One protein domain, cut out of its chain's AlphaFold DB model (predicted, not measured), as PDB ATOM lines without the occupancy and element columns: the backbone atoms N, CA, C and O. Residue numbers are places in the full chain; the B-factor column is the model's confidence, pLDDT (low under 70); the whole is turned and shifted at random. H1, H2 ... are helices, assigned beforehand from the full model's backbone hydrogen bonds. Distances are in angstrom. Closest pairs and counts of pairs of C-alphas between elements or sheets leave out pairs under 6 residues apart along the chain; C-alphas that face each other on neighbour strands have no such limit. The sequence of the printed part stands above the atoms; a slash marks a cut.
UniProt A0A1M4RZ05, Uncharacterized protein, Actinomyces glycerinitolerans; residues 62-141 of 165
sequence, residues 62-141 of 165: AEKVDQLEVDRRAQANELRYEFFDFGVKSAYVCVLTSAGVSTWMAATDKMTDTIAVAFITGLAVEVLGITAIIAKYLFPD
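Overview. This is residues 62 to 141 of the 165 residues of an uncharacterized protein of Actinomyces glycerinitolerans (UniProt A0A1M4RZ05). One very long, nearly straight helix, H1, makes the long axis, and a shorter helix, H2, folds back beside its later part as a slim helical hairpin. The beginning of H1, residues 62 to 76, sticks out past H2 as a free arm. The printed part has 80 residues with two named helices, H1 then H2, and no named strand; the class is all helix. It is extended, with a radius of gyration of the C-alphas of 19.5 A, and spans 68 by 19 by 9 A.

Along the chain. H1, residues 62 to 107, runs 65.7 A from C-alpha 62 at (20.931, 5.595, 13.262) to C-alpha 107 at (68.047, 35.856, -21.105). H2, residues 113 to 138, measures 37.4 A and ends at C-alpha 138 at (33.555, 18.099, -5.783).

Arrangement. H1 touches H2 with residues 84 to 98 alone; the closest C-alphas, of Ala 91 and Glu 126, are 7.3 A apart. The two form a helical hairpin, at a shallow tilt of 10 degrees, opposite ways. Every O i to N i+4 pair is within hydrogen-bond range in H2, and 41 of 42 in H1.

Size, cuts and confidence. The C-alphas farthest apart, of Ala 62 and Asp 109, are 68.3 A apart. The printed part has no cut, and the link from H1 to H2 is tight. pLDDT is under 70 at residues 62 to 83, 136 to 138 and 140 to 141.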
ATOM      1  N   ALA A  62      20.797   4.637  14.361       49.25
ATOM      2  CA  ALA A  62      20.931   5.595  13.262       49.25
ATOM      3  C   ALA A  62      22.061   6.600  13.533       49.25
ATOM      4  O   ALA A  62      22.891   6.828  12.661       49.25
ATOM      5  N   GLU A  63      22.164   7.107  14.763       49.88
ATOM      6  CA  GLU A  63      23.221   8.040  15.159       49.88
ATOM      7  C   GLU A  63      24.615   7.383  15.152       49.88
ATOM      8  O   GLU A  63      25.589   7.995  14.721       49.88
ATOM      9  N   LYS A  64      24.728   6.105  15.547       47.97
ATOM     10  CA  LYS A  64      25.996   5.349  15.462       47.97
ATOM     11  C   LYS A  64      26.402   5.004  14.026       47.97
ATOM     12  O   LYS A  64      27.596   4.960  13.739       47.97
ATOM     13  N   VAL A  65      25.447   4.770  13.124       50.72
ATOM     14  CA  VAL A  65      25.726   4.566  11.690       50.72
ATOM     15  C   VAL A  65      26.122   5.887  11.022       50.72
ATOM     16  O   VAL A  65      27.107   5.901  10.289       50.72
ATOM     17  N   ASP A  66      25.456   6.998  11.352       48.53
ATOM     18  CA  ASP A  66      25.839   8.340  10.893       48.53
ATOM     19  C   ASP A  66      27.242   8.727  11.387       48.53
ATOM     20  O   ASP A  66      28.049   9.248  10.616       48.53
ATOM     21  N   GLN A  67      27.591   8.424  12.642       47.59
ATOM     22  CA  GLN A  67      28.941   8.668  13.166       47.59
ATOM     23  C   GLN A  67      30.002   7.795  12.478       47.59
ATOM     24  O   GLN A  67      31.066   8.300  12.124       47.59
ATOM     25  N   LEU A  68      29.707   6.522  12.198       49.75
ATOM     26  CA  LEU A  68      30.603   5.654  11.424       49.75
ATOM     27  C   LEU A  68      30.757   6.117   9.967       49.75
ATOM     28  O   LEU A  68      31.849   5.998   9.411       49.75
ATOM     29  N   GLU A  69      29.715   6.667   9.339       49.22
ATOM     30  CA  GLU A  69      29.807   7.282   8.008       49.22
ATOM     31  C   GLU A  69      30.627   8.576   8.022       49.22
ATOM     32  O   GLU A  69      31.408   8.811   7.096       49.22
ATOM     33  N   VAL A  70      30.503   9.400   9.066       50.06
ATOM     34  CA  VAL A  70      31.317  10.610   9.259       50.06
ATOM     35  C   VAL A  70      32.789  10.250   9.470       50.06
ATOM     36  O   VAL A  70      33.645  10.847   8.817       50.06
ATOM     37  N   ASP A  71      33.096   9.227  10.266       47.62
ATOM     38  CA  ASP A  71      34.471   8.768  10.500       47.62
ATOM     39  C   ASP A  71      35.086   8.096   9.261       47.62
ATOM     40  O   ASP A  71      36.252   8.337   8.929       47.62
ATOM     41  N   ARG A  72      34.306   7.324   8.486       51.16
ATOM     42  CA  ARG A  72      34.758   6.793   7.183       51.16
ATOM     43  C   ARG A  72      35.011   7.911   6.176       51.16
ATOM     44  O   ARG A  72      35.962   7.838   5.395       51.16
ATOM     45  N   ARG A  73      34.173   8.953   6.183       50.53
ATOM     46  CA  ARG A  73      34.363  10.159   5.365       50.53
ATOM     47  C   ARG A  73      35.582  10.951   5.824       50.53
ATOM     48  O   ARG A  73      36.277  11.467   4.959       50.53
ATOM     49  N   ALA A  74      35.892  10.990   7.120       49.03
ATOM     50  CA  ALA A  74      37.069  11.663   7.666       49.03
ATOM     51  C   ALA A  74      38.379  10.959   7.273       49.03
ATOM     52  O   ALA A  74      39.273  11.614   6.740       49.03
ATOM     53  N   GLN A  75      38.462   9.629   7.401       51.03
ATOM     54  CA  GLN A  75      39.651   8.868   6.977       51.03
ATOM     55  C   GLN A  75      39.863   8.902   5.459       51.03
ATOM     56  O   GLN A  75      40.988   9.047   4.978       51.03
ATOM     57  N   ALA A  76      38.784   8.830   4.673       51.28
ATOM     58  CA  ALA A  76      38.884   9.007   3.227       51.28
ATOM     59  C   ALA A  76      39.251  10.450   2.838       51.28
ATOM     60  O   ALA A  76      39.806  10.656   1.762       51.28
ATOM     61  N   ASN A  77      38.941  11.448   3.671       54.03
ATOM     62  CA  ASN A  77      39.254  12.856   3.424       54.03
ATOM     63  C   ASN A  77      40.711  13.205   3.765       54.03
ATOM     64  O   ASN A  77      41.305  14.023   3.069       54.03
ATOM     65  N   GLU A  78      41.307  12.556   4.765       54.41
ATOM     66  CA  GLU A  78      42.702  12.796   5.158       54.41
ATOM     67  C   GLU A  78      43.687  12.350   4.066       54.41
ATOM     68  O   GLU A  78      44.490  13.151   3.590       54.41
ATOM     69  N   LEU A  79      43.521  11.130   3.540       58.19
ATOM     70  CA  LEU A  79      44.307  10.646   2.395       58.19
ATOM     71  C   LEU A  79      44.097  11.512   1.143       58.19
ATOM     72  O   LEU A  79      45.033  11.771   0.390       58.19
ATOM     73  N   ARG A  80      42.871  12.006   0.913       64.62
ATOM     74  CA  ARG A  80      42.578  12.918  -0.210       64.62
ATOM     75  C   ARG A  80      43.318  14.243  -0.078       64.62
ATOM     76  O   ARG A  80      43.750  14.777  -1.097       64.62
ATOM     77  N   TYR A  81      43.467  14.761   1.138       63.44
ATOM     78  CA  TYR A  81      44.185  16.005   1.384       63.44
ATOM     79  C   TYR A  81      45.686  15.845   1.137       63.44
ATOM     80  O   TYR A  81      46.282  16.708   0.499       63.44
ATOM     81  N   GLU A  82      46.285  14.718   1.531       65.75
ATOM     82  CA  GLU A  82      47.695  14.433   1.235       65.75
ATOM     83  C   GLU A  82      47.970  14.305  -0.266       65.75
ATOM     84  O   GLU A  82      48.922  14.900  -0.771       65.75
ATOM     85  N   PHE A  83      47.123  13.588  -1.015       69.50
ATOM     86  CA  PHE A  83      47.279  13.500  -2.472       69.50
ATOM     87  C   PHE A  83      47.047  14.845  -3.164       69.50
ATOM     88  O   PHE A  83      47.723  15.155  -4.147       69.50
ATOM     89  N   PHE A  84      46.115  15.651  -2.654       71.38
ATOM     90  CA  PHE A  84      45.875  16.994  -3.162       71.38
ATOM     91  C   PHE A  84      47.071  17.907  -2.899       71.38
ATOM     92  O   PHE A  84      47.555  18.550  -3.823       71.38
ATOM     93  N   ASP A  85      47.601  17.917  -1.679       75.62
ATOM     94  CA  ASP A  85      48.768  18.715  -1.313       75.62
ATOM     95  C   ASP A  85      50.020  18.263  -2.079       75.62
ATOM     96  O   ASP A  85      50.771  19.094  -2.588       75.62
ATOM     97  N   PHE A  86      50.209  16.955  -2.277       76.94
ATOM     98  CA  PHE A  86      51.263  16.431  -3.147       76.94
ATOM     99  C   PHE A  86      51.095  16.897  -4.600       76.94
ATOM    100  O   PHE A  86      52.069  17.323  -5.224       76.94
ATOM    101  N   GLY A  87      49.871  16.863  -5.133       76.12
ATOM    102  CA  GLY A  87      49.551  17.353  -6.475       76.12
ATOM    103  C   GLY A  87      49.760  18.861  -6.629       76.12
ATOM    104  O   GLY A  87      50.312  19.315  -7.626       76.12
ATOM    105  N   VAL A  88      49.386  19.651  -5.624       80.38
ATOM    106  CA  VAL A  88      49.606  21.103  -5.608       80.38
ATOM    107  C   VAL A  88      51.096  21.421  -5.512       80.38
ATOM    108  O   VAL A  88      51.584  22.289  -6.234       80.38
ATOM    109  N   LYS A  89      51.848  20.705  -4.671       82.19
ATOM    110  CA  LYS A  89      53.304  20.865  -4.552       82.19
ATOM    111  C   LYS A  89      54.024  20.500  -5.843       82.19
ATOM    112  O   LYS A  89      54.907  21.243  -6.265       82.19
ATOM    113  N   SER A  90      53.658  19.388  -6.479       76.06
ATOM    114  CA  SER A  90      54.265  18.984  -7.750       76.06
ATOM    115  C   SER A  90      53.952  19.990  -8.858       76.06
ATOM    116  O   SER A  90      54.869  20.378  -9.584       76.06
ATOM    117  N   ALA A  91      52.721  20.507  -8.908       78.31
ATOM    118  CA  ALA A  91      52.343  21.552  -9.851       78.31
ATOM    119  C   ALA A  91      53.102  22.864  -9.600       78.31
ATOM    120  O   ALA A  91      53.620  23.497 -10.517       78.31
ATOM    121  N   TYR A  92      53.262  23.256  -8.335       83.19
ATOM    122  CA  TYR A  92      54.037  24.440  -7.968       83.19
ATOM    123  C   TYR A  92      55.503  24.332  -8.412       83.19
ATOM    124  O   TYR A  92      56.051  25.270  -8.996       83.19
ATOM    125  N   VAL A  93      56.136  23.175  -8.192       84.44
ATOM    126  CA  VAL A  93      57.504  22.906  -8.665       84.44
ATOM    127  C   VAL A  93      57.571  22.928 -10.192       84.44
ATOM    128  O   VAL A  93      58.511  23.505 -10.744       84.44
ATOM    129  N   CYS A  94      56.584  22.355 -10.882       82.25
ATOM    130  CA  CYS A  94      56.507  22.373 -12.341       82.25
ATOM    131  C   CYS A  94      56.430  23.807 -12.878       82.25
ATOM    132  O   CYS A  94      57.268  24.197 -13.692       82.25
ATOM    133  N   VAL A  95      55.518  24.629 -12.353       82.56
ATOM    134  CA  VAL A  95      55.362  26.042 -12.732       82.56
ATOM    135  C   VAL A  95      56.640  26.836 -12.471       82.56
ATOM    136  O   VAL A  95      57.071  27.593 -13.340       82.56
ATOM    137  N   LEU A  96      57.289  26.651 -11.317       87.00
ATOM    138  CA  LEU A  96      58.557  27.321 -11.012       87.00
ATOM    139  C   LEU A  96      59.677  26.909 -11.966       87.00
ATOM    140  O   LEU A  96      60.425  27.763 -12.442       87.00
ATOM    141  N   THR A  97      59.790  25.616 -12.262       84.81
ATOM    142  CA  THR A  97      60.811  25.096 -13.181       84.81
ATOM    143  C   THR A  97      60.575  25.643 -14.585       84.81
ATOM    144  O   THR A  97      61.493  26.160 -15.217       84.81
ATOM    145  N   SER A  98      59.322  25.624 -15.030       81.38
ATOM    146  CA  SER A  98      58.849  26.216 -16.277       81.38
ATOM    147  C   SER A  98      59.180  27.713 -16.370       81.38
ATOM    148  O   SER A  98      59.809  28.156 -17.333       81.38
ATOM    149  N   ALA A  99      58.841  28.502 -15.350       82.88
ATOM    150  CA  ALA A  99      59.168  29.924 -15.296       82.88
ATOM    151  C   ALA A  99      60.686  30.172 -15.293       82.88
ATOM    152  O   ALA A  99      61.166  31.077 -15.978       82.88
ATOM    153  N   GLY A 100      61.452  29.348 -14.574       86.06
ATOM    154  CA  GLY A 100      62.911  29.417 -14.524       86.06
ATOM    155  C   GLY A 100      63.554  29.143 -15.881       86.06
ATOM    156  O   GLY A 100      64.370  29.940 -16.346       86.06
ATOM    157  N   VAL A 101      63.142  28.066 -16.555       83.25
ATOM    158  CA  VAL A 101      63.614  27.721 -17.906       83.25
ATOM    159  C   VAL A 101      63.241  28.818 -18.898       83.25
ATOM    160  O   VAL A 101      64.098  29.252 -19.663       83.25
ATOM    161  N   SER A 102      62.008  29.323 -18.850       80.00
ATOM    162  CA  SER A 102      61.558  30.419 -19.717       80.00
ATOM    163  C   SER A 102      62.384  31.694 -19.501       80.00
ATOM    164  O   SER A 102      62.875  32.282 -20.462       80.00
ATOM    165  N   THR A 103      62.641  32.071 -18.244       84.38
ATOM    166  CA  THR A 103      63.462  33.246 -17.898       84.38
ATOM    167  C   THR A 103      64.907  33.078 -18.369       84.38
ATOM    168  O   THR A 103      65.495  34.001 -18.930       84.38
ATOM    169  N   TRP A 104      65.482  31.888 -18.186       84.88
ATOM    170  CA  TRP A 104      66.834  31.577 -18.647       84.88
ATOM    171  C   TRP A 104      66.943  31.586 -20.179       84.88
ATOM    172  O   TRP A 104      67.913  32.101 -20.740       84.88
ATOM    173  N   MET A 105      65.930  31.073 -20.877       83.06
ATOM    174  CA  MET A 105      65.878  31.100 -22.338       83.06
ATOM    175  C   MET A 105      65.665  32.504 -22.901       83.06
ATOM    176  O   MET A 105      66.310  32.852 -23.889       83.06
ATOM    177  N   ALA A 106      64.840  33.324 -22.250       82.56
ATOM    178  CA  ALA A 106      64.677  34.734 -22.593       82.56
ATOM    179  C   ALA A 106      65.989  35.513 -22.404       82.56
ATOM    180  O   ALA A 106      66.357  36.317 -23.252       82.56
ATOM    181  N   ALA A 107      66.748  35.227 -21.343       84.00
ATOM    182  CA  ALA A 107      68.047  35.856 -21.105       84.00
ATOM    183  C   ALA A 107      69.143  35.415 -22.096       84.00
ATOM    184  O   ALA A 107      70.158  36.096 -22.230       84.00
ATOM    185  N   THR A 108      68.965  34.276 -22.772       87.31
ATOM    186  CA  THR A 108      69.940  33.724 -23.729       87.31
ATOM    187  C   THR A 108      69.542  33.910 -25.194       87.31
ATOM    188  O   THR A 108      70.282  33.457 -26.065       87.31
ATOM    189  N   ASP A 109      68.414  34.578 -25.469       77.12
ATOM    190  CA  ASP A 109      67.879  34.857 -26.817       77.12
ATOM    191  C   ASP A 109      67.677  33.589 -27.679       77.12
ATOM    192  O   ASP A 109      67.731  33.601 -28.908       77.12
ATOM    193  N   LYS A 110      67.459  32.442 -27.020       79.06
ATOM    194  CA  LYS A 110      67.282  31.121 -27.657       79.06
ATOM    195  C   LYS A 110      65.830  30.668 -27.713       79.06
ATOM    196  O   LYS A 110      65.566  29.480 -27.898       79.06
ATOM    197  N   MET A 111      64.884  31.580 -27.518       72.00
ATOM    198  CA  MET A 111      63.465  31.245 -27.511       72.00
ATOM    199  C   MET A 111      63.026  30.859 -28.930       72.00
ATOM    200  O   MET A 111      62.914  31.703 -29.811       72.00
ATOM    201  N   THR A 112      62.831  29.562 -29.164       81.56
ATOM    202  CA  THR A 112      62.283  29.045 -30.420       81.56
ATOM    203  C   THR A 112      60.782  28.822 -30.278       81.56
ATOM    204  O   THR A 112      60.310  28.439 -29.203       81.56
ATOM    205  N   ASP A 113      60.028  29.011 -31.364       83.31
ATOM    206  CA  ASP A 113      58.570  28.802 -31.384       83.31
ATOM    207  C   ASP A 113      58.171  27.422 -30.847       83.31
ATOM    208  O   ASP A 113      57.199  27.287 -30.106       83.31
ATOM    209  N   THR A 114      58.969  26.392 -31.139       83.31
ATOM    210  CA  THR A 114      58.757  25.026 -30.643       83.31
ATOM    211  C   THR A 114      58.700  24.961 -29.118       83.31
ATOM    212  O   THR A 114      57.900  24.216 -28.554       83.31
ATOM    213  N   ILE A 115      59.532  25.749 -28.437       81.69
ATOM    214  CA  ILE A 115      59.612  25.760 -26.975       81.69
ATOM    215  C   ILE A 115      58.424  26.511 -26.388       81.69
ATOM    216  O   ILE A 115      57.844  26.046 -25.410       81.69
ATOM    217  N   ALA A 116      57.997  27.608 -27.016       80.00
ATOM    218  CA  ALA A 116      56.786  28.316 -26.617       80.00
ATOM    219  C   ALA A 116      55.537  27.428 -26.752       80.00
ATOM    220  O   ALA A 116      54.711  27.378 -25.841       80.00
ATOM    221  N   VAL A 117      55.422  26.668 -27.846       85.19
ATOM    222  CA  VAL A 117      54.310  25.726 -28.046       85.19
ATOM    223  C   VAL A 117      54.331  24.619 -26.995       85.19
ATOM    224  O   VAL A 117      53.303  24.374 -26.372       85.19
ATOM    225  N   ALA A 118      55.487  23.990 -26.753       82.75
ATOM    226  CA  ALA A 118      55.626  22.960 -25.722       82.75
ATOM    227  C   ALA A 118      55.281  23.487 -24.316       82.75
ATOM    228  O   ALA A 118      54.699  22.773 -23.502       82.75
ATOM    229  N   PHE A 119      55.602  24.751 -24.045       81.50
ATOM    230  CA  PHE A 119      55.285  25.409 -22.784       81.50
ATOM    231  C   PHE A 119      53.780  25.610 -22.595       81.50
ATOM    232  O   PHE A 119      53.222  25.250 -21.561       81.50
ATOM    233  N   ILE A 120      53.106  26.155 -23.610       84.75
ATOM    234  CA  ILE A 120      51.662  26.416 -23.566       84.75
ATOM    235  C   ILE A 120      50.884  25.102 -23.462       84.75
ATOM    236  O   ILE A 120      49.937  25.011 -22.679       84.75
ATOM    237  N   THR A 121      51.278  24.072 -24.213       87.56
ATOM    238  CA  THR A 121      50.618  22.761 -24.143       87.56
ATOM    239  C   THR A 121      50.853  22.080 -22.798       87.56
ATOM    240  O   THR A 121      49.907  21.522 -22.245       87.56
ATOM    241  N   GLY A 122      52.060  22.186 -22.232       84.12
ATOM    242  CA  GLY A 122      52.365  21.716 -20.879       84.12
ATOM    243  C   GLY A 122      51.468  22.368 -19.826       84.12
ATOM    244  O   GLY A 122      50.793  21.663 -19.077       84.12
ATOM    245  N   LEU A 123      51.363  23.702 -19.845       80.69
ATOM    246  CA  LEU A 123      50.476  24.448 -18.945       80.69
ATOM    247  C   LEU A 123      49.003  24.055 -19.115       80.69
ATOM    248  O   LEU A 123      48.282  23.921 -18.129       80.69
ATOM    249  N   ALA A 124      48.541  23.846 -20.349       84.19
ATOM    250  CA  ALA A 124      47.160  23.444 -20.605       84.19
ATOM    251  C   ALA A 124      46.842  22.065 -20.003       84.19
ATOM    252  O   ALA A 124      45.805  21.897 -19.360       84.19
ATOM    253  N   VAL A 125      47.737  21.087 -20.176       87.19
ATOM    254  CA  VAL A 125      47.579  19.747 -19.591       87.19
ATOM    255  C   VAL A 125      47.605  19.809 -18.065       87.19
ATOM    256  O   VAL A 125      46.813  19.132 -17.412       87.19
ATOM    257  N   GLU A 126      48.456  20.652 -17.488       82.25
ATOM    258  CA  GLU A 126      48.553  20.837 -16.040       82.25
ATOM    259  C   GLU A 126      47.272  21.438 -15.442       82.25
ATOM    260  O   GLU A 126      46.722  20.899 -14.479       82.25
ATOM    261  N   VAL A 127      46.714  22.478 -16.072       80.94
ATOM    262  CA  VAL A 127      45.420  23.066 -15.675       80.94
ATOM    263  C   VAL A 127      44.288  22.043 -15.786       80.94
ATOM    264  O   VAL A 127      43.442  21.965 -14.890       80.94
ATOM    265  N   LEU A 128      44.270  21.223 -16.842       86.50
ATOM    266  CA  LEU A 128      43.289  20.143 -16.988       86.50
ATOM    267  C   LEU A 128      43.446  19.074 -15.902       86.50
ATOM    268  O   LEU A 128      42.440  18.633 -15.349       86.50
ATOM    269  N   GLY A 129      44.677  18.695 -15.555       83.75
ATOM    270  CA  GLY A 129      44.960  17.746 -14.477       83.75
ATOM    271  C   GLY A 129      44.450  18.241 -13.123       83.75
ATOM    272  O   GLY A 129      43.711  17.525 -12.445       83.75
ATOM    273  N   ILE A 130      44.754  19.493 -12.767       78.19
ATOM    274  CA  ILE A 130      44.262  20.125 -11.532       78.19
ATOM    275  C   ILE A 130      42.728  20.191 -11.541       78.19
ATOM    276  O   ILE A 130      42.083  19.823 -10.560       78.19
ATOM    277  N   THR A 131      42.129  20.597 -12.663       78.00
ATOM    278  CA  THR A 131      40.666  20.683 -12.804       78.00
ATOM    279  C   THR A 131      40.005  19.313 -12.656       78.00
ATOM    280  O   THR A 131      38.981  19.207 -11.986       78.00
ATOM    281  N   ALA A 132      40.588  18.253 -13.219       80.88
ATOM    282  CA  ALA A 132      40.078  16.890 -13.093       80.88
ATOM    283  C   ALA A 132      40.139  16.384 -11.643       80.88
ATOM    284  O   ALA A 132      39.190  15.755 -11.170       80.88
ATOM    285  N   ILE A 133      41.217  16.697 -10.916       78.50
ATOM    286  CA  ILE A 133      41.348  16.376  -9.489       78.50
ATOM    287  C   ILE A 133      40.270  17.109  -8.679       78.50
ATOM    288  O   ILE A 133      39.564  16.480  -7.890       78.50
ATOM    289  N   ILE A 134      40.085  18.413  -8.914       74.88
ATOM    290  CA  ILE A 134      39.053  19.223  -8.245       74.88
ATOM    291  C   ILE A 134      37.646  18.712  -8.583       74.88
ATOM    292  O   ILE A 134      36.807  18.597  -7.693       74.88
ATOM    293  N   ALA A 135      37.376  18.364  -9.843       74.12
ATOM    294  CA  ALA A 135      36.083  17.842 -10.275       74.12
ATOM    295  C   ALA A 135      35.759  16.505  -9.599       74.12
ATOM    296  O   ALA A 135      34.655  16.327  -9.086       74.12
ATOM    297  N   LYS A 136      36.739  15.598  -9.518       69.81
ATOM    298  CA  LYS A 136      36.601  14.326  -8.798       69.81
ATOM    299  C   LYS A 136      36.400  14.527  -7.290       69.81
ATOM    300  O   LYS A 136      35.747  13.709  -6.649       69.81
ATOM    301  N   TYR A 137      36.945  15.606  -6.725       67.50
ATOM    302  CA  TYR A 137      36.749  15.972  -5.321       67.50
ATOM    303  C   TYR A 137      35.354  16.557  -5.051       67.50
ATOM    304  O   TYR A 137      34.710  16.172  -4.077       67.50
ATOM    305  N   LEU A 138      34.871  17.457  -5.914       65.25
ATOM    306  CA  LEU A 138      33.555  18.099  -5.783       65.25
ATOM    307  C   LEU A 138      32.394  17.142  -6.082       65.25
ATOM    308  O   LEU A 138      31.323  17.276  -5.491       65.25
ATOM    309  N   PHE A 139      32.607  16.174  -6.972       73.81
ATOM    310  CA  PHE A 139      31.604  15.195  -7.380       73.81
ATOM    311  C   PHE A 139      32.146  13.771  -7.208       73.81
ATOM    312  O   PHE A 139      32.489  13.122  -8.196       73.81
ATOM    313  N   PRO A 140      32.250  13.255  -5.970       63.75
ATOM    314  CA  PRO A 140      32.568  11.850  -5.776       63.75
ATOM    315  C   PRO A 140      31.433  11.005  -6.371       63.75
ATOM    316  O   PRO A 140      30.269  11.192  -6.011       63.75
ATOM    317  N   ASP A 141      31.765  10.110  -7.305       61.38
ATOM    318  CA  ASP A 141      30.794   9.265  -8.004       61.38
ATOM    319  C   ASP A 141      29.914   8.500  -7.005       61.38
ATOM    320  O   ASP A 141      30.351   7.542  -6.364       61.38
TER     321      ASP A 141